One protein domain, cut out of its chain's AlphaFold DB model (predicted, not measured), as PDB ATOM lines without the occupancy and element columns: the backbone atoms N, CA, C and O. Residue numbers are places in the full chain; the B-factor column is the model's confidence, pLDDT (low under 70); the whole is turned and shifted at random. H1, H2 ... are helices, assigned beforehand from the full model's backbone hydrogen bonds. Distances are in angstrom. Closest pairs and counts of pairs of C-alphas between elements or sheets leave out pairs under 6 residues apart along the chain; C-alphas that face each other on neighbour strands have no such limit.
ATOM      1  N   MET A 328      49.516  43.592  -7.129       84.62
ATOM      2  CA  MET A 328      49.855  42.902  -8.374       84.62
ATOM      3  C   MET A 328      48.911  41.734  -8.668       84.62
ATOM      4  O   MET A 328      48.673  41.420  -9.835       84.62
ATOM      5  N   GLN A 329      48.337  41.123  -7.631       84.69
ATOM      6  CA  GLN A 329      47.351  40.060  -7.770       84.69
ATOM      7  C   GLN A 329      46.053  40.621  -8.368       84.69
ATOM      8  O   GLN A 329      45.573  40.107  -9.382       84.69
ATOM      9  N   HIS A 330      45.526  41.708  -7.798       81.62
ATOM     10  CA  HIS A 330      44.323  42.371  -8.304       81.62
ATOM     11  C   HIS A 330      44.518  42.900  -9.730       81.62
ATOM     12  O   HIS A 330      43.707  42.597 -10.604       81.62
ATOM     13  N   LEU A 331      45.635  43.590 -10.004       82.25
ATOM     14  CA  LEU A 331      45.968  44.096 -11.342       82.25
ATOM     15  C   LEU A 331      46.010  42.972 -12.388       82.25
ATOM     16  O   LEU A 331      45.494  43.125 -13.495       82.25
ATOM     17  N   THR A 332      46.623  41.835 -12.054       85.75
ATOM     18  CA  THR A 332      46.737  40.705 -12.987       85.75
ATOM     19  C   THR A 332      45.361  40.109 -13.298       85.75
ATOM     20  O   THR A 332      45.057  39.856 -14.465       85.75
ATOM     21  N   LEU A 333      44.493  39.948 -12.293       83.38
ATOM     22  CA  LEU A 333      43.120  39.469 -12.494       83.38
ATOM     23  C   LEU A 333      42.273  40.465 -13.296       83.38
ATOM     24  O   LEU A 333      41.538  40.059 -14.196       83.38
ATOM     25  N   GLU A 334      42.420  41.762 -13.035       78.31
ATOM     26  CA  GLU A 334      41.745  42.823 -13.781       78.31
ATOM     27  C   GLU A 334      42.141  42.781 -15.268       78.31
ATOM     28  O   GLU A 334      41.281  42.730 -16.149       78.31
ATOM     29  N   LEU A 335      43.435  42.665 -15.581       83.06
ATOM     30  CA  LEU A 335      43.909  42.515 -16.962       83.06
ATOM     31  C   LEU A 335      43.348  41.261 -17.653       83.06
ATOM     32  O   LEU A 335      43.041  41.313 -18.848       83.06
ATOM     33  N   ILE A 336      43.181  40.148 -16.926       83.81
ATOM     34  CA  ILE A 336      42.554  38.924 -17.453       83.81
ATOM     35  C   ILE A 336      41.077  39.179 -17.778       83.81
ATOM     36  O   ILE A 336      40.649  38.939 -18.910       83.81
ATOM     37  N   VAL A 337      40.308  39.731 -16.834       78.81
ATOM     38  CA  VAL A 337      38.870  40.012 -17.001       78.81
ATOM     39  C   VAL A 337      38.612  41.020 -18.127       78.81
ATOM     40  O   VAL A 337      37.670  40.865 -18.912       78.81
ATOM     41  N   HIS A 338      39.470  42.036 -18.250       75.94
ATOM     42  CA  HIS A 338      39.406  43.049 -19.305       75.94
ATOM     43  C   HIS A 338      40.061  42.608 -20.626       75.94
ATOM     44  O   HIS A 338      40.063  43.375 -21.595       75.94
ATOM     45  N   ARG A 339      40.552  41.361 -20.707       80.44
ATOM     46  CA  ARG A 339      41.137  40.742 -21.912       80.44
ATOM     47  C   ARG A 339      42.342  41.504 -22.468       80.44
ATOM     48  O   ARG A 339      42.546  41.584 -23.680       80.44
ATOM     49  N   GLN A 340      43.144  42.073 -21.578       82.31
ATOM     50  CA  GLN A 340      44.345  42.846 -21.878       82.31
ATOM     51  C   GLN A 340      45.571  41.923 -22.013       82.31
ATOM     52  O   GLN A 340      46.585  42.076 -21.334       82.31
ATOM     53  N   TYR A 341      45.492  40.923 -22.898       87.56
ATOM     54  CA  TYR A 341      46.463  39.820 -22.937       87.56
ATOM     55  C   TYR A 341      47.878  40.228 -23.363       87.56
ATOM     56  O   TYR A 341      48.854  39.645 -22.898       87.56
ATOM     57  N   PHE A 342      48.009  41.250 -24.211       84.31
ATOM     58  CA  PHE A 342      49.316  41.791 -24.598       84.31
ATOM     59  C   PHE A 342      50.080  42.331 -23.383       84.31
ATOM     60  O   PHE A 342      51.280  42.117 -23.239       84.31
ATOM     61  N   TRP A 343      49.363  42.989 -22.480       83.81
ATOM     62  CA  TRP A 343      49.919  43.560 -21.264       83.81
ATOM     63  C   TRP A 343      50.280  42.501 -20.225       83.81
ATOM     64  O   TRP A 343      51.345  42.579 -19.617       83.81
ATOM     65  N   LEU A 344      49.456  41.459 -20.098       88.25
ATOM     66  CA  LEU A 344      49.813  40.269 -19.323       88.25
ATOM     67  C   LEU A 344      51.105  39.627 -19.842       88.25
ATOM     68  O   LEU A 344      51.962  39.251 -19.048       88.25
ATOM     69  N   ALA A 345      51.288  39.550 -21.164       87.50
ATOM     70  CA  ALA A 345      52.511  38.998 -21.744       87.50
ATOM     71  C   ALA A 345      53.746  39.813 -21.328       87.50
ATOM     72  O   ALA A 345      54.772  39.235 -20.975       87.50
ATOM     73  N   GLN A 346      53.637  41.146 -21.297       85.62
ATOM     74  CA  GLN A 346      54.716  42.012 -20.818       85.62
ATOM     75  C   GLN A 346      55.008  41.820 -19.326       85.62
ATOM     76  O   GLN A 346      56.174  41.718 -18.955       85.62
ATOM     77  N   LEU A 347      53.980  41.713 -18.474       88.19
ATOM     78  CA  LEU A 347      54.171  41.433 -17.046       88.19
ATOM     79  C   LEU A 347      54.929  40.123 -16.818       88.19
ATOM     80  O   LEU A 347      55.882  40.091 -16.041       88.19
ATOM     81  N   ILE A 348      54.561  39.060 -17.534       90.25
ATOM     82  CA  ILE A 348      55.245  37.767 -17.424       90.25
ATOM     83  C   ILE A 348      56.684  37.859 -17.939       90.25
ATOM     84  O   ILE A 348      57.582  37.273 -17.345       90.25
ATOM     85  N   GLN A 349      56.951  38.623 -19.000       88.25
ATOM     86  CA  GLN A 349      58.328  38.849 -19.456       88.25
ATOM     87  C   GLN A 349      59.171  39.596 -18.417       88.25
ATOM     88  O   GLN A 349      60.350  39.276 -18.248       88.25
ATOM     89  N   LEU A 350      58.576  40.564 -17.716       85.69
ATOM     90  CA  LEU A 350      59.255  41.374 -16.704       85.69
ATOM     91  C   LEU A 350      59.542  40.583 -15.420       85.69
ATOM     92  O   LEU A 350      60.669  40.607 -14.927       85.69
ATOM     93  N   PHE A 351      58.548  39.871 -14.890       88.38
ATOM     94  CA  PHE A 351      58.613  39.250 -13.558       88.38
ATOM     95  C   PHE A 351      58.744  37.722 -13.576       88.38
ATOM     96  O   PHE A 351      58.957  37.112 -12.524       88.38
ATOM     97  N   LYS A 352      58.669  37.103 -14.761       88.12
ATOM     98  CA  LYS A 352      58.803  35.657 -14.991       88.12
ATOM     99  C   LYS A 352      57.864  34.864 -14.078       88.12
ATOM    100  O   LYS A 352      56.668  35.139 -14.052       88.12
ATOM    101  N   THR A 353      58.398  33.890 -13.343       86.12
ATOM    102  CA  THR A 353      57.640  33.001 -12.459       86.12
ATOM    103  C   THR A 353      56.833  33.781 -11.426       86.12
ATOM    104  O   THR A 353      55.664  33.474 -11.233       86.12
ATOM    105  N   SER A 354      57.391  34.864 -10.876       87.62
ATOM    106  CA  SER A 354      56.714  35.689  -9.866       87.62
ATOM    107  C   SER A 354      55.377  36.254 -10.361       87.62
ATOM    108  O   SER A 354      54.425  36.310  -9.593       87.62
ATOM    109  N   ALA A 355      55.271  36.627 -11.647       86.88
ATOM    110  CA  ALA A 355      54.005  37.121 -12.203       86.88
ATOM    111  C   ALA A 355      52.918  36.043 -12.270       86.88
ATOM    112  O   ALA A 355      51.736  36.339 -12.127       86.88
ATOM    113  N   ILE A 356      53.324  34.796 -12.506       86.62
ATOM    114  CA  ILE A 356      52.423  33.644 -12.538       86.62
ATOM    115  C   ILE A 356      51.994  33.293 -11.113       86.62
ATOM    116  O   ILE A 356      50.799  33.154 -10.858       86.62
ATOM    117  N   GLU A 357      52.952  33.248 -10.188       86.25
ATOM    118  CA  GLU A 357      52.755  32.916  -8.771       86.25
ATOM    119  C   GLU A 357      51.812  33.875  -8.037       86.25
ATOM    120  O   GLU A 357      51.216  33.485  -7.034       86.25
ATOM    121  N   TRP A 358      51.614  35.099  -8.539       85.31
ATOM    122  CA  TRP A 358      50.627  36.024  -7.973       85.31
ATOM    123  C   TRP A 358      49.199  35.482  -8.007       85.31
ATOM    124  O   TRP A 358      48.413  35.817  -7.126       85.31
ATOM    125  N   ILE A 359      48.843  34.686  -9.018       84.62
ATOM    126  CA  ILE A 359      47.456  34.239  -9.234       84.62
ATOM    127  C   ILE A 359      47.326  32.750  -9.582       84.62
ATOM    128  O   ILE A 359      46.210  32.250  -9.703       84.62
ATOM    129  N   ALA A 360      48.434  32.028  -9.759       81.88
ATOM    130  CA  ALA A 360      48.433  30.605 -10.069       81.88
ATOM    131  C   ALA A 360      49.692  29.899  -9.547       81.88
ATOM    132  O   ALA A 360      50.805  30.396  -9.663       81.88
ATOM    133  N   THR A 361      49.524  28.673  -9.065       77.69
ATOM    134  CA  THR A 361      50.609  27.808  -8.569       77.69
ATOM    135  C   THR A 361      51.509  27.231  -9.660       77.69
ATOM    136  O   THR A 361      52.576  26.698  -9.372       77.69
ATOM    137  N   SER A 362      51.093  27.314 -10.925       82.31
ATOM    138  CA  SER A 362      51.894  26.862 -12.060       82.31
ATOM    139  C   SER A 362      51.549  27.620 -13.348       82.31
ATOM    140  O   SER A 362      50.410  28.080 -13.508       82.31
ATOM    141  N   PRO A 363      52.477  27.695 -14.324       85.19
ATOM    142  CA  PRO A 363      52.203  28.279 -15.641       85.19
ATOM    143  C   PRO A 363      51.039  27.607 -16.382       85.19
ATOM    144  O   PRO A 363      50.298  28.260 -17.120       85.19
ATOM    145  N   ARG A 364      50.836  26.304 -16.146       83.12
ATOM    146  CA  ARG A 364      49.692  25.551 -16.666       83.12
ATOM    147  C   ARG A 364      48.376  26.042 -16.056       83.12
ATOM    148  O   ARG A 364      47.446  26.333 -16.803       83.12
ATOM    149  N   ASN A 365      48.305  26.183 -14.732       80.00
ATOM    150  CA  ASN A 365      47.108  26.680 -14.041       80.00
ATOM    151  C   ASN A 365      46.786  28.127 -14.438       80.00
ATOM    152  O   ASN A 365      45.624  28.466 -14.658       80.00
ATOM    153  N   TYR A 366      47.817  28.952 -14.636       87.88
ATOM    154  CA  TYR A 366      47.670  30.306 -15.163       87.88
ATOM    155  C   TYR A 366      47.012  30.318 -16.548       87.88
ATOM    156  O   TYR A 366      46.015  31.009 -16.757       87.88
ATOM    157  N   LEU A 367      47.523  29.526 -17.501       86.69
ATOM    158  CA  LEU A 367      46.930  29.448 -18.840       86.69
ATOM    159  C   LEU A 367      45.508  28.881 -18.809       86.69
ATOM    160  O   LEU A 367      44.665  29.351 -19.572       86.69
ATOM    161  N   ARG A 368      45.213  27.928 -17.911       84.31
ATOM    162  CA  ARG A 368      43.843  27.437 -17.692       84.31
ATOM    163  C   ARG A 368      42.912  28.584 -17.306       84.31
ATOM    164  O   ARG A 368      41.895  28.768 -17.968       84.31
ATOM    165  N   LEU A 369      43.284  29.372 -16.297       83.50
ATOM    166  CA  LEU A 369      42.503  30.520 -15.832       83.50
ATOM    167  C   LEU A 369      42.293  31.560 -16.939       83.50
ATOM    168  O   LEU A 369      41.169  32.005 -17.171       83.50
ATOM    169  N   VAL A 370      43.358  31.916 -17.665       88.06
ATOM    170  CA  VAL A 370      43.277  32.850 -18.797       88.06
ATOM    171  C   VAL A 370      42.323  32.324 -19.863       88.06
ATOM    172  O   VAL A 370      41.489  33.081 -20.354       88.06
ATOM    173  N   PHE A 371      42.418  31.040 -20.222       85.75
ATOM    174  CA  PHE A 371      41.514  30.448 -21.199       85.75
ATOM    175  C   PHE A 371      40.080  30.462 -20.707       85.75
ATOM    176  O   PHE A 371      39.228  30.889 -21.464       85.75
ATOM    177  N   GLU A 372      39.799  30.093 -19.464       79.81
ATOM    178  CA  GLU A 372      38.435  30.112 -18.925       79.81
ATOM    179  C   GLU A 372      37.790  31.498 -18.947       79.81
ATOM    180  O   GLU A 372      36.613  31.604 -19.277       79.81
ATOM    181  N   GLN A 373      38.554  32.560 -18.685       80.19
ATOM    182  CA  GLN A 373      38.067  33.944 -18.796       80.19
ATOM    183  C   GLN A 373      38.008  34.445 -20.255       80.19
ATOM    184  O   GLN A 373      37.249  35.366 -20.588       80.19
ATOM    185  N   ALA A 374      38.799  33.842 -21.146       78.19
ATOM    186  CA  ALA A 374      38.791  34.114 -22.580       78.19
ATOM    187  C   ALA A 374      37.668  33.372 -23.322       78.19
ATOM    188  O   ALA A 374      37.169  33.898 -24.324       78.19
ATOM    189  N   VAL A 375      37.259  32.186 -22.839       68.12
ATOM    190  CA  VAL A 375      36.057  31.473 -23.282       68.12
ATOM    191  C   VAL A 375      34.931  32.417 -22.931       68.12
ATOM    192  O   VAL A 375      34.764  32.772 -21.767       68.12
ATOM    193  N   PRO A 376      34.193  32.939 -23.907       59.03
ATOM    194  CA  PRO A 376      33.153  33.880 -23.578       59.03
ATOM    195  C   PRO A 376      32.200  33.184 -22.593       59.03
ATOM    196  O   PRO A 376      31.904  31.994 -22.733       59.03
ATOM    197  N   LEU A 377      31.620  33.957 -21.680       43.88
ATOM    198  CA  LEU A 377      30.175  33.889 -21.483       43.88
ATOM    199  C   LEU A 377      29.555  34.000 -22.883       43.88
ATOM    200  O   LEU A 377      29.282  35.079 -23.403       43.88
ATOM    201  N   GLN A 390      34.185  46.971 -36.697       58.44
ATOM    202  CA  GLN A 390      34.881  47.291 -35.453       58.44
ATOM    203  C   GLN A 390      34.882  46.139 -34.432       58.44
ATOM    204  O   GLN A 390      35.894  45.910 -33.764       58.44
ATOM    205  N   ILE A 391      33.789  45.373 -34.315       66.00
ATOM    206  CA  ILE A 391      33.697  44.220 -33.398       66.00
ATOM    207  C   ILE A 391      34.597  43.083 -33.892       66.00
ATOM    208  O   ILE A 391      35.298  42.452 -33.094       66.00
ATOM    209  N   GLN A 392      34.628  42.846 -35.205       66.19
ATOM    210  CA  GLN A 392      35.517  41.853 -35.811       66.19
ATOM    211  C   GLN A 392      36.990  42.232 -35.639       66.19
ATOM    212  O   GLN A 392      37.791  41.400 -35.211       66.19
ATOM    213  N   GLU A 393      37.354  43.491 -35.898       70.38
ATOM    214  CA  GLU A 393      38.715  43.976 -35.665       70.38
ATOM    215  C   GLU A 393      39.125  43.867 -34.198       70.38
ATOM    216  O   GLU A 393      40.227  43.404 -33.899       70.38
ATOM    217  N   ARG A 394      38.246  44.255 -33.267       69.38
ATOM    218  CA  ARG A 394      38.512  44.149 -31.829       69.38
ATOM    219  C   ARG A 394      38.719  42.697 -31.406       69.38
ATOM    220  O   ARG A 394      39.664  42.417 -30.672       69.38
ATOM    221  N   THR A 395      37.886  41.785 -31.901       74.25
ATOM    222  CA  THR A 395      38.008  40.343 -31.636       74.25
ATOM    223  C   THR A 395      39.337  39.816 -32.165       74.25
ATOM    224  O   THR A 395      40.101  39.222 -31.410       74.25
ATOM    225  N   LYS A 396      39.697  40.146 -33.410       76.50
ATOM    226  CA  LYS A 396      40.973  39.745 -34.017       76.50
ATOM    227  C   LYS A 396      42.191  40.288 -33.256       76.50
ATOM    228  O   LYS A 396      43.183  39.578 -33.088       76.50
ATOM    229  N   ARG A 397      42.134  41.535 -32.765       76.19
ATOM    230  CA  ARG A 397      43.183  42.118 -31.905       76.19
ATOM    231  C   ARG A 397      43.297  41.363 -30.578       76.19
ATOM    232  O   ARG A 397      44.410  41.055 -30.161       76.19
ATOM    233  N   GLN A 398      42.170  41.019 -29.951       80.19
ATOM    234  CA  GLN A 398      42.150  40.226 -28.718       80.19
ATOM    235  C   GLN A 398      42.739  38.829 -28.937       80.19
ATOM    236  O   GLN A 398      43.627  38.433 -28.187       80.19
ATOM    237  N   GLU A 399      42.341  38.125 -29.996       83.44
ATOM    238  CA  GLU A 399      42.912  36.821 -30.344       83.44
ATOM    239  C   GLU A 399      44.421  36.908 -30.589       83.44
ATOM    240  O   GLU A 399      45.179  36.075 -30.098       83.44
ATOM    241  N   SER A 400      44.883  37.935 -31.312       84.44
ATOM    242  CA  SER A 400      46.311  38.138 -31.581       84.44
ATOM    243  C   SER A 400      47.095  38.404 -30.295       84.44
ATOM    244  O   SER A 400      48.164  37.826 -30.094       84.44
ATOM    245  N   SER A 401      46.540  39.213 -29.390       85.00
ATOM    246  CA  SER A 401      47.146  39.487 -28.087       85.00
ATOM    247  C   SER A 401      47.174  38.253 -27.174       85.00
ATOM    248  O   SER A 401      48.179  38.017 -26.507       85.00
ATOM    249  N   LEU A 402      46.125  37.418 -27.197       89.81
ATOM    250  CA  LEU A 402      46.084  36.148 -26.469       89.81
ATOM    251  C   LEU A 402      47.114  35.165 -27.031       89.81
ATOM    252  O   LEU A 402      47.839  34.524 -26.280       89.81
ATOM    253  N   ASN A 403      47.244  35.102 -28.353       86.19
ATOM    254  CA  ASN A 403      48.256  34.283 -29.007       86.19
ATOM    255  C   ASN A 403      49.683  34.709 -28.611       86.19
ATOM    256  O   ASN A 403      50.534  33.866 -28.343       86.19
ATOM    257  N   CYS A 404      49.934  36.019 -28.509       89.06
ATOM    258  CA  CYS A 404      51.203  36.561 -28.020       89.06
ATOM    259  C   CYS A 404      51.495  36.140 -26.568       89.06
ATOM    260  O   CYS A 404      52.623  35.742 -26.264       89.06
ATOM    261  N   LEU A 405      50.483  36.164 -25.695       91.12
ATOM    262  CA  LEU A 405      50.593  35.683 -24.317       91.12
ATOM    263  C   LEU A 405      50.935  34.187 -24.261       91.12
ATOM    264  O   LEU A 405      51.875  33.815 -23.565       91.12
ATOM    265  N   ILE A 406      50.239  33.348 -25.036       89.69
ATOM    266  CA  ILE A 406      50.499  31.898 -25.103       89.69
ATOM    267  C   ILE A 406      51.947  31.627 -25.514       89.69
ATOM    268  O   ILE A 406      52.649  30.882 -24.836       89.69
ATOM    269  N   ILE A 407      52.410  32.261 -26.596       87.00
ATOM    270  CA  ILE A 407      53.784  32.100 -27.093       87.00
ATOM    271  C   ILE A 407      54.795  32.557 -26.038       87.00
ATOM    272  O   ILE A 407      55.798  31.889 -25.808       87.00
ATOM    273  N   THR A 408      54.528  33.681 -25.374       89.44
ATOM    274  CA  THR A 408      55.396  34.212 -24.317       89.44
ATOM    275  C   THR A 408      55.532  33.231 -23.156       89.44
ATOM    276  O   THR A 408      56.650  32.935 -22.740       89.44
ATOM    277  N   VAL A 409      54.414  32.691 -22.667       89.19
ATOM    278  CA  VAL A 409      54.410  31.707 -21.579       89.19
ATOM    279  C   VAL A 409      55.116  30.422 -22.014       89.19
ATOM    280  O   VAL A 409      55.992  29.947 -21.303       89.19
ATOM    281  N   ALA A 410      54.821  29.893 -23.203       85.25
ATOM    282  CA  ALA A 410      55.458  28.673 -23.701       85.25
ATOM    283  C   ALA A 410      56.980  28.814 -23.891       85.25
ATOM    284  O   ALA A 410      57.725  27.869 -23.644       85.25
ATOM    285  N   ASN A 411      57.454  29.996 -24.298       84.69
ATOM    286  CA  ASN A 411      58.884  30.268 -24.442       84.69
ATOM    287  C   ASN A 411      59.604  30.377 -23.093       84.69
ATOM    288  O   ASN A 411      60.760  29.969 -22.987       84.69
ATOM    289  N   LEU A 412      58.952  30.964 -22.085       86.00
ATOM    290  CA  LEU A 412      59.537  31.159 -20.756       86.00
ATOM    291  C   LEU A 412      59.468  29.898 -19.886       86.00
ATOM    292  O   LEU A 412      60.340  29.717 -19.041       86.00
ATOM    293  N   PHE A 413      58.473  29.042 -20.123       85.62
ATOM    294  CA  PHE A 413      58.187  27.834 -19.346       85.62
ATOM    295  C   PHE A 413      58.058  26.623 -20.291       85.62
ATOM    296  O   PHE A 413      56.946  26.152 -20.564       85.62
ATOM    297  N   PRO A 414      59.177  26.137 -20.865       76.94
ATOM    298  CA  PRO A 414      59.172  25.037 -21.831       76.94
ATOM    299  C   PRO A 414      58.698  23.698 -21.246       76.94
ATOM    300  O   PRO A 414      58.377  22.790 -22.011       76.94
ATOM    301  N   GLU A 415      58.656  23.571 -19.919       72.31
ATOM    302  CA  GLU A 415      58.189  22.407 -19.163       72.31
ATOM    303  C   GLU A 415      56.667  22.210 -19.172       72.31
ATOM    304  O   GLU A 415      56.191  21.171 -18.718       72.31
ATOM    305  N   ILE A 416      55.889  23.175 -19.678       75.44
ATOM    306  CA  ILE A 416      54.439  22.999 -19.818       75.44
ATOM    307  C   ILE A 416      54.187  21.872 -20.816       75.44
ATOM    308  O   ILE A 416      54.415  22.039 -22.010       75.44
ATOM    309  N   ASP A 417      53.703  20.729 -20.342       69.81
ATOM    310  CA  ASP A 417      53.403  19.591 -21.205       69.81
ATOM    311  C   ASP A 417      52.200  19.904 -22.109       69.81
ATOM    312  O   ASP A 417      51.065  20.003 -21.631       69.81
ATOM    313  N   TYR A 418      52.443  20.048 -23.420       69.31
ATOM    314  CA  TYR A 418      51.403  20.175 -24.445       69.31
ATOM    315  C   TYR A 418      51.041  18.840 -25.124       69.31
ATOM    316  O   TYR A 418      50.154  18.809 -25.975       69.31
ATOM    317  N   THR A 419      51.693  17.731 -24.763       59.22
ATOM    318  CA  THR A 419      51.759  16.503 -25.575       59.22
ATOM    319  C   THR A 419      50.684  15.453 -25.279       59.22
ATOM    320  O   THR A 419      50.354  14.675 -26.176       59.22
ATOM    321  N   ARG A 420      50.073  15.441 -24.085       58.00
ATOM    322  CA  ARG A 420      49.030  14.457 -23.725       58.00
ATOM    323  C   ARG A 420      47.690  14.720 -24.441       58.00
ATOM    324  O   ARG A 420      47.173  15.833 -24.434       58.00
ATOM    325  N   ASN A 421      47.057  13.665 -24.967       47.25
ATOM    326  CA  ASN A 421      45.700  13.705 -25.557       47.25
ATOM    327  C   ASN A 421      44.597  14.143 -24.563       47.25
ATOM    328  O   ASN A 421      43.495  14.515 -24.968       47.25
ATOM    329  N   GLU A 422      44.890  14.130 -23.262       54.00
ATOM    330  CA  GLU A 422      44.020  14.641 -22.199       54.00
ATOM    331  C   GLU A 422      44.422  16.030 -21.702       54.00
ATOM    332  O   GLU A 422      44.031  16.435 -20.611       54.00
ATOM    333  N   ASN A 423      45.203  16.780 -22.482       67.06
ATOM    334  CA  ASN A 423      45.631  18.092 -22.042       67.06
ATOM    335  C   ASN A 423      44.442  19.048 -21.930       67.06
ATOM    336  O   ASN A 423      43.862  19.519 -22.913       67.06
ATOM    337  N   GLU A 424      44.107  19.341 -20.685       74.44
ATOM    338  CA  GLU A 424      43.089  20.284 -20.270       74.44
ATOM    339  C   GLU A 424      43.258  21.654 -20.945       74.44
ATOM    340  O   GLU A 424      42.260  22.258 -21.331       74.44
ATOM    341  N   LEU A 425      44.493  22.103 -21.206       75.12
ATOM    342  CA  LEU A 425      44.760  23.357 -21.918       75.12
ATOM    343  C   LEU A 425      44.261  23.332 -23.366       75.12
ATOM    344  O   LEU A 425      43.635  24.292 -23.805       75.12
ATOM    345  N   LEU A 426      44.489  22.236 -24.100       75.56
ATOM    346  CA  LEU A 426      43.985  22.078 -25.470       75.56
ATOM    347  C   LEU A 426      42.454  22.000 -25.486       75.56
ATOM    348  O   LEU A 426      41.820  22.593 -26.359       75.56
ATOM    349  N   ARG A 427      41.852  21.326 -24.494       76.88
ATOM    350  CA  ARG A 427      40.389  21.265 -24.338       76.88
ATOM    351  C   ARG A 427      39.801  22.650 -24.053       76.88
ATOM    352  O   ARG A 427      38.841  23.040 -24.711       76.88
ATOM    353  N   LYS A 428      40.388  23.416 -23.129       78.56
ATOM    354  CA  LYS A 428      39.943  24.778 -22.779       78.56
ATOM    355  C   LYS A 428      40.172  25.763 -23.927       78.56
ATOM    356  O   LYS A 428      39.283  26.549 -24.233       78.56
ATOM    357  N   ALA A 429      41.296  25.668 -24.634       76.94
ATOM    358  CA  ALA A 429      41.558  26.486 -25.814       76.94
ATOM    359  C   ALA A 429      40.592  26.184 -26.973       76.94
ATOM    360  O   ALA A 429      40.166  27.105 -27.666       76.94
ATOM    361  N   ALA A 430      40.181  24.923 -27.159       77.00
ATOM    362  CA  ALA A 430      39.184  24.561 -28.170       77.00
ATOM    363  C   ALA A 430      37.819  25.237 -27.925       77.00
ATOM    364  O   ALA A 430      37.109  25.559 -28.880       77.00
ATOM    365  N   LEU A 431      37.466  25.526 -26.665       77.31
ATOM    366  CA  LEU A 431      36.241  26.257 -26.315       77.31
ATOM    367  C   LEU A 431      36.262  27.726 -26.776       77.31
ATOM    368  O   LEU A 431      35.199  28.331 -26.910       77.31
ATOM    369  N   LEU A 432      37.441  28.287 -27.081       75.94
ATOM    370  CA  LEU A 432      37.590  29.646 -27.617       75.94
ATOM    371  C   LEU A 432      37.116  29.771 -29.072       75.94
ATOM    372  O   LEU A 432      36.893  30.884 -29.535       75.94
ATOM    373  N   LYS A 433      36.971  28.648 -29.796       78.88
ATOM    374  CA  LYS A 433      36.604  28.608 -31.226       78.88
ATOM    375  C   LYS A 433      37.510  29.473 -32.124       78.88
ATOM    376  O   LYS A 433      37.047  30.013 -33.123       78.88
ATOM    377  N   SER A 434      38.792  29.596 -31.770       79.81
ATOM    378  CA  SER A 434      39.785  30.364 -32.529       79.81
ATOM    379  C   SER A 434      40.773  29.436 -33.239       79.81
ATOM    380  O   SER A 434      41.564  28.733 -32.595       79.81
ATOM    381  N   ASP A 435      40.759  29.451 -34.574       80.56
ATOM    382  CA  ASP A 435      41.653  28.631 -35.404       80.56
ATOM    383  C   ASP A 435      43.125  28.997 -35.192       80.56
ATOM    384  O   ASP A 435      43.992  28.120 -35.168       80.56
ATOM    385  N   MET A 436      43.416  30.286 -34.982       82.00
ATOM    386  CA  MET A 436      44.774  30.773 -34.738       82.00
ATOM    387  C   MET A 436      45.342  30.193 -33.443       82.00
ATOM    388  O   MET A 436      46.427  29.617 -33.460       82.00
ATOM    389  N   ILE A 437      44.600  30.302 -32.338       82.31
ATOM    390  CA  ILE A 437      45.033  29.798 -31.028       82.31
ATOM    391  C   ILE A 437      45.210  28.279 -31.073       82.31
ATOM    392  O   ILE A 437      46.233  27.753 -30.633       82.31
ATOM    393  N   THR A 438      44.248  27.579 -31.679       79.25
ATOM    394  CA  THR A 438      44.297  26.120 -31.837       79.25
ATOM    395  C   THR A 438      45.519  25.687 -32.649       79.25
ATOM    396  O   THR A 438      46.204  24.731 -32.289       79.25
ATOM    397  N   THR A 439      45.831  26.406 -33.730       84.25
ATOM    398  CA  THR A 439      47.003  26.131 -34.571       84.25
ATOM    399  C   THR A 439      48.310  26.401 -33.830       84.25
ATOM    400  O   THR A 439      49.234  25.597 -33.929       84.25
ATOM    401  N   THR A 440      48.403  27.495 -33.072       85.19
ATOM    402  CA  THR A 440      49.604  27.809 -32.284       85.19
ATOM    403  C   THR A 440      49.890  26.729 -31.250       85.19
ATOM    404  O   THR A 440      51.020  26.255 -31.169       85.19
ATOM    405  N   LEU A 441      48.877  26.286 -30.502       81.81
ATOM    406  CA  LEU A 441      49.061  25.239 -29.496       81.81
ATOM    407  C   LEU A 441      49.477  23.902 -30.123       81.81
ATOM    408  O   LEU A 441      50.375  23.247 -29.604       81.81
ATOM    409  N   LYS A 442      48.901  23.530 -31.274       81.69
ATOM    410  CA  LYS A 442      49.332  22.339 -32.025       81.69
ATOM    411  C   LYS A 442      50.784  22.439 -32.497       81.69
ATOM    412  O   LYS A 442      51.520  21.464 -32.393       81.69
ATOM    413  N   LYS A 443      51.230  23.610 -32.962       84.88
ATOM    414  CA  LYS A 443      52.640  23.824 -33.336       84.88
ATOM    415  C   LYS A 443      53.580  23.679 -32.142       84.88
ATOM    416  O   LYS A 443      54.585  22.989 -32.256       84.88
ATOM    417  N   LEU A 444      53.237  24.276 -30.999       84.12
ATOM    418  CA  LEU A 444      54.020  24.136 -29.765       84.12
ATOM    419  C   LEU A 444      54.098  22.669 -29.313       84.12
ATOM    420  O   LEU A 444      55.168  22.193 -28.940       84.12
ATOM    421  N   GLN A 445      52.987  21.935 -29.428       80.94
ATOM    422  CA  GLN A 445      52.933  20.495 -29.177       80.94
ATOM    423  C   GLN A 445      53.865  19.712 -30.118       80.94
ATOM    424  O   GLN A 445      54.644  18.881 -29.655       80.94
ATOM    425  N   GLU A 446      53.826  19.978 -31.425       80.69
ATOM    426  CA  GLU A 446      54.710  19.337 -32.408       80.69
ATOM    427  C   GLU A 446      56.193  19.653 -32.159       80.69
ATOM    428  O   GLU A 446      57.052  18.784 -32.319       80.69
ATOM    429  N   GLU A 447      56.516  20.886 -31.767       79.25
ATOM    430  CA  GLU A 447      57.881  21.308 -31.441       79.25
ATOM    431  C   GLU A 447      58.415  20.622 -30.180       79.25
ATOM    432  O   GLU A 447      59.562  20.170 -30.173       79.25
ATOM    433  N   GLN A 448      57.596  20.490 -29.134       75.50
ATOM    434  CA  GLN A 448      57.957  19.718 -27.945       75.50
ATOM    435  C   GLN A 448      58.127  18.233 -28.258       75.50
ATOM    436  O   GLN A 448      59.117  17.636 -27.836       75.50
ATOM    437  N   LEU A 449      57.225  17.648 -29.054       74.31
ATOM    438  CA  LEU A 449      57.318  16.250 -29.471       74.31
ATOM    439  C   LEU A 449      58.629  15.983 -30.226       74.31
ATOM    440  O   LEU A 449      59.308  14.999 -29.950       74.31
ATOM    441  N   LYS A 450      59.034  16.900 -31.119       74.75
ATOM    442  CA  LYS A 450      60.319  16.832 -31.838       74.75
ATOM    443  C   LYS A 450      61.529  16.924 -30.905       74.75
ATOM    444  O   LYS A 450      62.532  16.260 -31.156       74.75
ATOM    445  N   LYS A 451      61.465  17.743 -29.848       69.00
ATOM    446  CA  LYS A 451      62.537  17.840 -28.840       69.00
ATOM    447  C   LYS A 451      62.646  16.550 -28.023       69.00
ATOM    448  O   LYS A 451      63.745  16.025 -27.885       69.00
ATOM    449  N   LEU A 452      61.514  15.990 -27.594       66.62
ATOM    450  CA  LEU A 452      61.443  14.719 -26.866       66.62
ATOM    451  C   LEU A 452      61.924  13.525 -27.703       66.62
ATOM    452  O   LEU A 452      62.578  12.637 -27.172       66.62
ATOM    453  N   THR A 453      61.669  13.498 -29.015       61.97
ATOM    454  CA  THR A 453      62.208  12.431 -29.881       61.97
ATOM    455  C   THR A 453      63.711  12.559 -30.147       61.97
ATOM    456  O   THR A 453      64.328  11.579 -30.557       61.97
ATOM    457  N   ASN A 454      64.306  13.735 -29.918       59.31
ATOM    458  CA  ASN A 454      65.746  13.969 -30.070       59.31
ATOM    459  C   ASN A 454      66.534  13.733 -28.766       59.31
ATOM    460  O   ASN A 454      67.724  13.425 -28.826       59.31
ATOM    461  N   PHE A 471      41.262  27.684  -7.266       53.22
ATOM    462  CA  PHE A 471      40.220  28.412  -8.002       53.22
ATOM    463  C   PHE A 471      39.224  29.111  -7.071       53.22
ATOM    464  O   PHE A 471      38.884  30.274  -7.297       53.22
ATOM    465  N   GLN A 472      38.834  28.457  -5.975       56.28
ATOM    466  CA  GLN A 472      37.863  29.001  -5.018       56.28
ATOM    467  C   GLN A 472      38.344  30.296  -4.349       56.28
ATOM    468  O   GLN A 472      37.539  31.180  -4.053       56.28
ATOM    469  N   LYS A 473      39.659  30.453  -4.138       58.69
ATOM    470  CA  LYS A 473      40.230  31.652  -3.505       58.69
ATOM    471  C   LYS A 473      40.121  32.895  -4.396       58.69
ATOM    472  O   LYS A 473      39.949  33.999  -3.879       58.69
ATOM    473  N   TYR A 474      40.211  32.734  -5.717       63.56
ATOM    474  CA  TYR A 474      40.179  33.850  -6.672       63.56
ATOM    475  C   TYR A 474      38.796  34.082  -7.290       63.56
ATOM    476  O   TYR A 474      38.562  35.155  -7.843       63.56
ATOM    477  N   GLU A 475      37.862  33.135  -7.155       66.06
ATOM    478  CA  GLU A 475      36.472  33.270  -7.610       66.06
ATOM    479  C   GLU A 475      35.764  34.489  -7.009       66.06
ATOM    480  O   GLU A 475      35.067  35.197  -7.732       66.06
ATOM    481  N   VAL A 476      35.983  34.782  -5.721       67.81
ATOM    482  CA  VAL A 476      35.386  35.953  -5.052       67.81
ATOM    483  C   VAL A 476      35.882  37.252  -5.689       67.81
ATOM    484  O   VAL A 476      35.071  38.077  -6.100       67.81
ATOM    485  N   LEU A 477      37.201  37.400  -5.860       63.25
ATOM    486  CA  LEU A 477      37.800  38.598  -6.458       63.25
ATOM    487  C   LEU A 477      37.414  38.745  -7.941       63.25
ATOM    488  O   LEU A 477      37.101  39.837  -8.405       63.25
ATOM    489  N   LEU A 478      37.396  37.640  -8.693       68.50
ATOM    490  CA  LEU A 478      36.944  37.618 -10.087       68.50
ATOM    491  C   LEU A 478      35.471  38.005 -10.208       68.50
ATOM    492  O   LEU A 478      35.098  38.712 -11.144       68.50
ATOM    493  N   HIS A 479      34.627  37.550  -9.285       67.81
ATOM    494  CA  HIS A 479      33.213  37.899  -9.242       67.81
ATOM    495  C   HIS A 479      33.012  39.376  -8.874       67.81
ATOM    496  O   HIS A 479      32.202  40.053  -9.503       67.81
ATOM    497  N   GLU A 480      33.786  39.908  -7.924       68.75
ATOM    498  CA  GLU A 480      33.810  41.337  -7.584       68.75
ATOM    499  C   GLU A 480      34.216  42.201  -8.786       68.75
ATOM    500  O   GLU A 480      33.455  43.085  -9.178       68.75
ATOM    501  N   ILE A 481      35.342  41.896  -9.442       64.75
ATOM    502  CA  ILE A 481      35.821  42.627 -10.630       64.75
ATOM    503  C   ILE A 481      34.795  42.550 -11.772       64.75
ATOM    504  O   ILE A 481      34.486  43.556 -12.415       64.75
ATOM    505  N   ASN A 482      34.219  41.369 -12.023       62.00
ATOM    506  CA  ASN A 482      33.191  41.202 -13.050       62.00
ATOM    507  C   ASN A 482      31.912  41.996 -12.737       62.00
ATOM    508  O   ASN A 482      31.325  42.573 -13.653       62.00
ATOM    509  N   ASN A 483      31.492  42.073 -11.471       64.25
ATOM    510  CA  ASN A 483      30.334  42.869 -11.062       64.25
ATOM    511  C   ASN A 483      30.576  44.369 -11.235       64.25
ATOM    512  O   ASN A 483      29.695  45.062 -11.746       64.25
ATOM    513  N   THR A 484      31.763  44.866 -10.875       61.31
ATOM    514  CA  THR A 484      32.157  46.264 -11.112       61.31
ATOM    515  C   THR A 484      32.126  46.583 -12.605       61.31
ATOM    516  O   THR A 484      31.450  47.520 -13.020       61.31
ATOM    517  N   ARG A 485      32.707  45.717 -13.446       59.69
ATOM    518  CA  ARG A 485      32.665  45.850 -14.911       59.69
ATOM    519  C   ARG A 485      31.237  45.891 -15.473       59.69
ATOM    520  O   ARG A 485      30.970  46.636 -16.415       59.69
ATOM    521  N   ILE A 486      30.328  45.057 -14.961       55.34
ATOM    522  CA  ILE A 486      28.923  45.030 -15.404       55.34
ATOM    523  C   ILE A 486      28.193  46.318 -15.002       55.34
ATOM    524  O   ILE A 486      27.354  46.798 -15.765       55.34
ATOM    525  N   ASN A 487      28.502  46.871 -13.829       43.56
ATOM    526  CA  ASN A 487      27.896  48.105 -13.340       43.56
ATOM    527  C   ASN A 487      28.431  49.343 -14.076       43.56
ATOM    528  O   ASN A 487      27.628  50.194 -14.448       43.56
ATOM    529  N   ASP A 488      29.729  49.399 -14.379       39.28
ATOM    530  CA  ASP A 488      30.343  50.503 -15.131       39.28
ATOM    531  C   ASP A 488      29.879  50.553 -16.593       39.28
ATOM    532  O   ASP A 488      29.752  51.627 -17.163       39.28
ATOM    533  N   ALA A 489      29.552  49.410 -17.208       42.44
ATOM    534  CA  ALA A 489      29.015  49.357 -18.573       42.44
ATOM    535  C   ALA A 489      27.536  49.795 -18.693       42.44
ATOM    536  O   ALA A 489      26.985  49.787 -19.797       42.44
ATOM    537  N   ARG A 490      26.866  50.088 -17.568       33.28
ATOM    538  CA  ARG A 490      25.468  50.562 -17.512       33.28
ATOM    539  C   ARG A 490      25.346  52.081 -17.343       33.28
ATOM    540  O   ARG A 490      24.227  52.585 -17.457       33.28
ATOM    541  N   PHE A 491      26.453  52.768 -17.077       29.58
ATOM    542  CA  PHE A 491      26.588  54.224 -17.128       29.58
ATOM    543  C   PHE A 491      27.332  54.625 -18.407       29.58
ATOM    544  O   PHE A 491      27.218  55.816 -18.778       29.58
TER     545      PHE A 491
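AT A GLANCE: This is residues 328 to 377, 390 to 454 and 471 to 491 of the 491 residues of an uncharacterized protein of Naegleria fowleri (UniProt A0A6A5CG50). H1, H2, H4 and H5 form an up-and-down bundle, each helix running against the one before it, loosely closed between H4 and H5. The hairpin of H6 and H7 packs on H4 and H5, and H8 crosses H1; residues 390 to 395 of H5 and residues 486 to 491 stick out. The printed part has 136 residues with eight named helices, H1 to H8 in chain order, and no named strand: all helix, compact with a radius of gyration of the C-alphas of 15.2 A, yet elongated, spanning 57 by 34 by 27 A.

HOW THE PARTS SIT: H1, residues 328 to 337, and H2, residues 341 to 351, form a helical hairpin; their closest C-alphas, Leu 335 and Leu 344, are 6.7 A apart. H3, residues 353 to 357, touches H2 only at the corner, with C-alphas 348 and 355 closest at 5.4 A. H4, residues 363 to 374, touches H1 with residues 370 to 374 alone, closest C-alphas 336 and 370 at 6.3 A. H5, residues 390 to 412, touches H2, closest C-alphas 345 and 405 at 4.6 A, at a shallow tilt of 23 degrees. H6, residues 424 to 430, touches H4, closest C-alphas 368 and 425 at 5.9 A. H7, residues 435 to 454, touches H5 with residues 436 to 444 alone, closest C-alphas 403 and 437 at 5.9 A. H8, residues 471 to 488, touches H1 with residues 477 to 482 alone, closest C-alphas 334 and 481 at 6.7 A, at a steep tilt of 62 degrees. Every O i to N i+4 pair is within hydrogen-bond range in H1 to H7, and 12 of 14 in H8.

IN THESE COORDINATES: H1 begins at C-alpha 328 (49.855, 42.902, -8.374); H8 ends at C-alpha 488 (30.343, 50.503, -15.131). H5 measures 32.9 A, H7 28.7 A and H8 25.2 A.

THE WHOLE: Cuts leave gaps of 19.9 A between C-alphas 377 and 390 and 36.7 A between C-alphas 454 and 471. The link from H5 to H6 is long. Residues 471 to 491 are among those with pLDDT under 70.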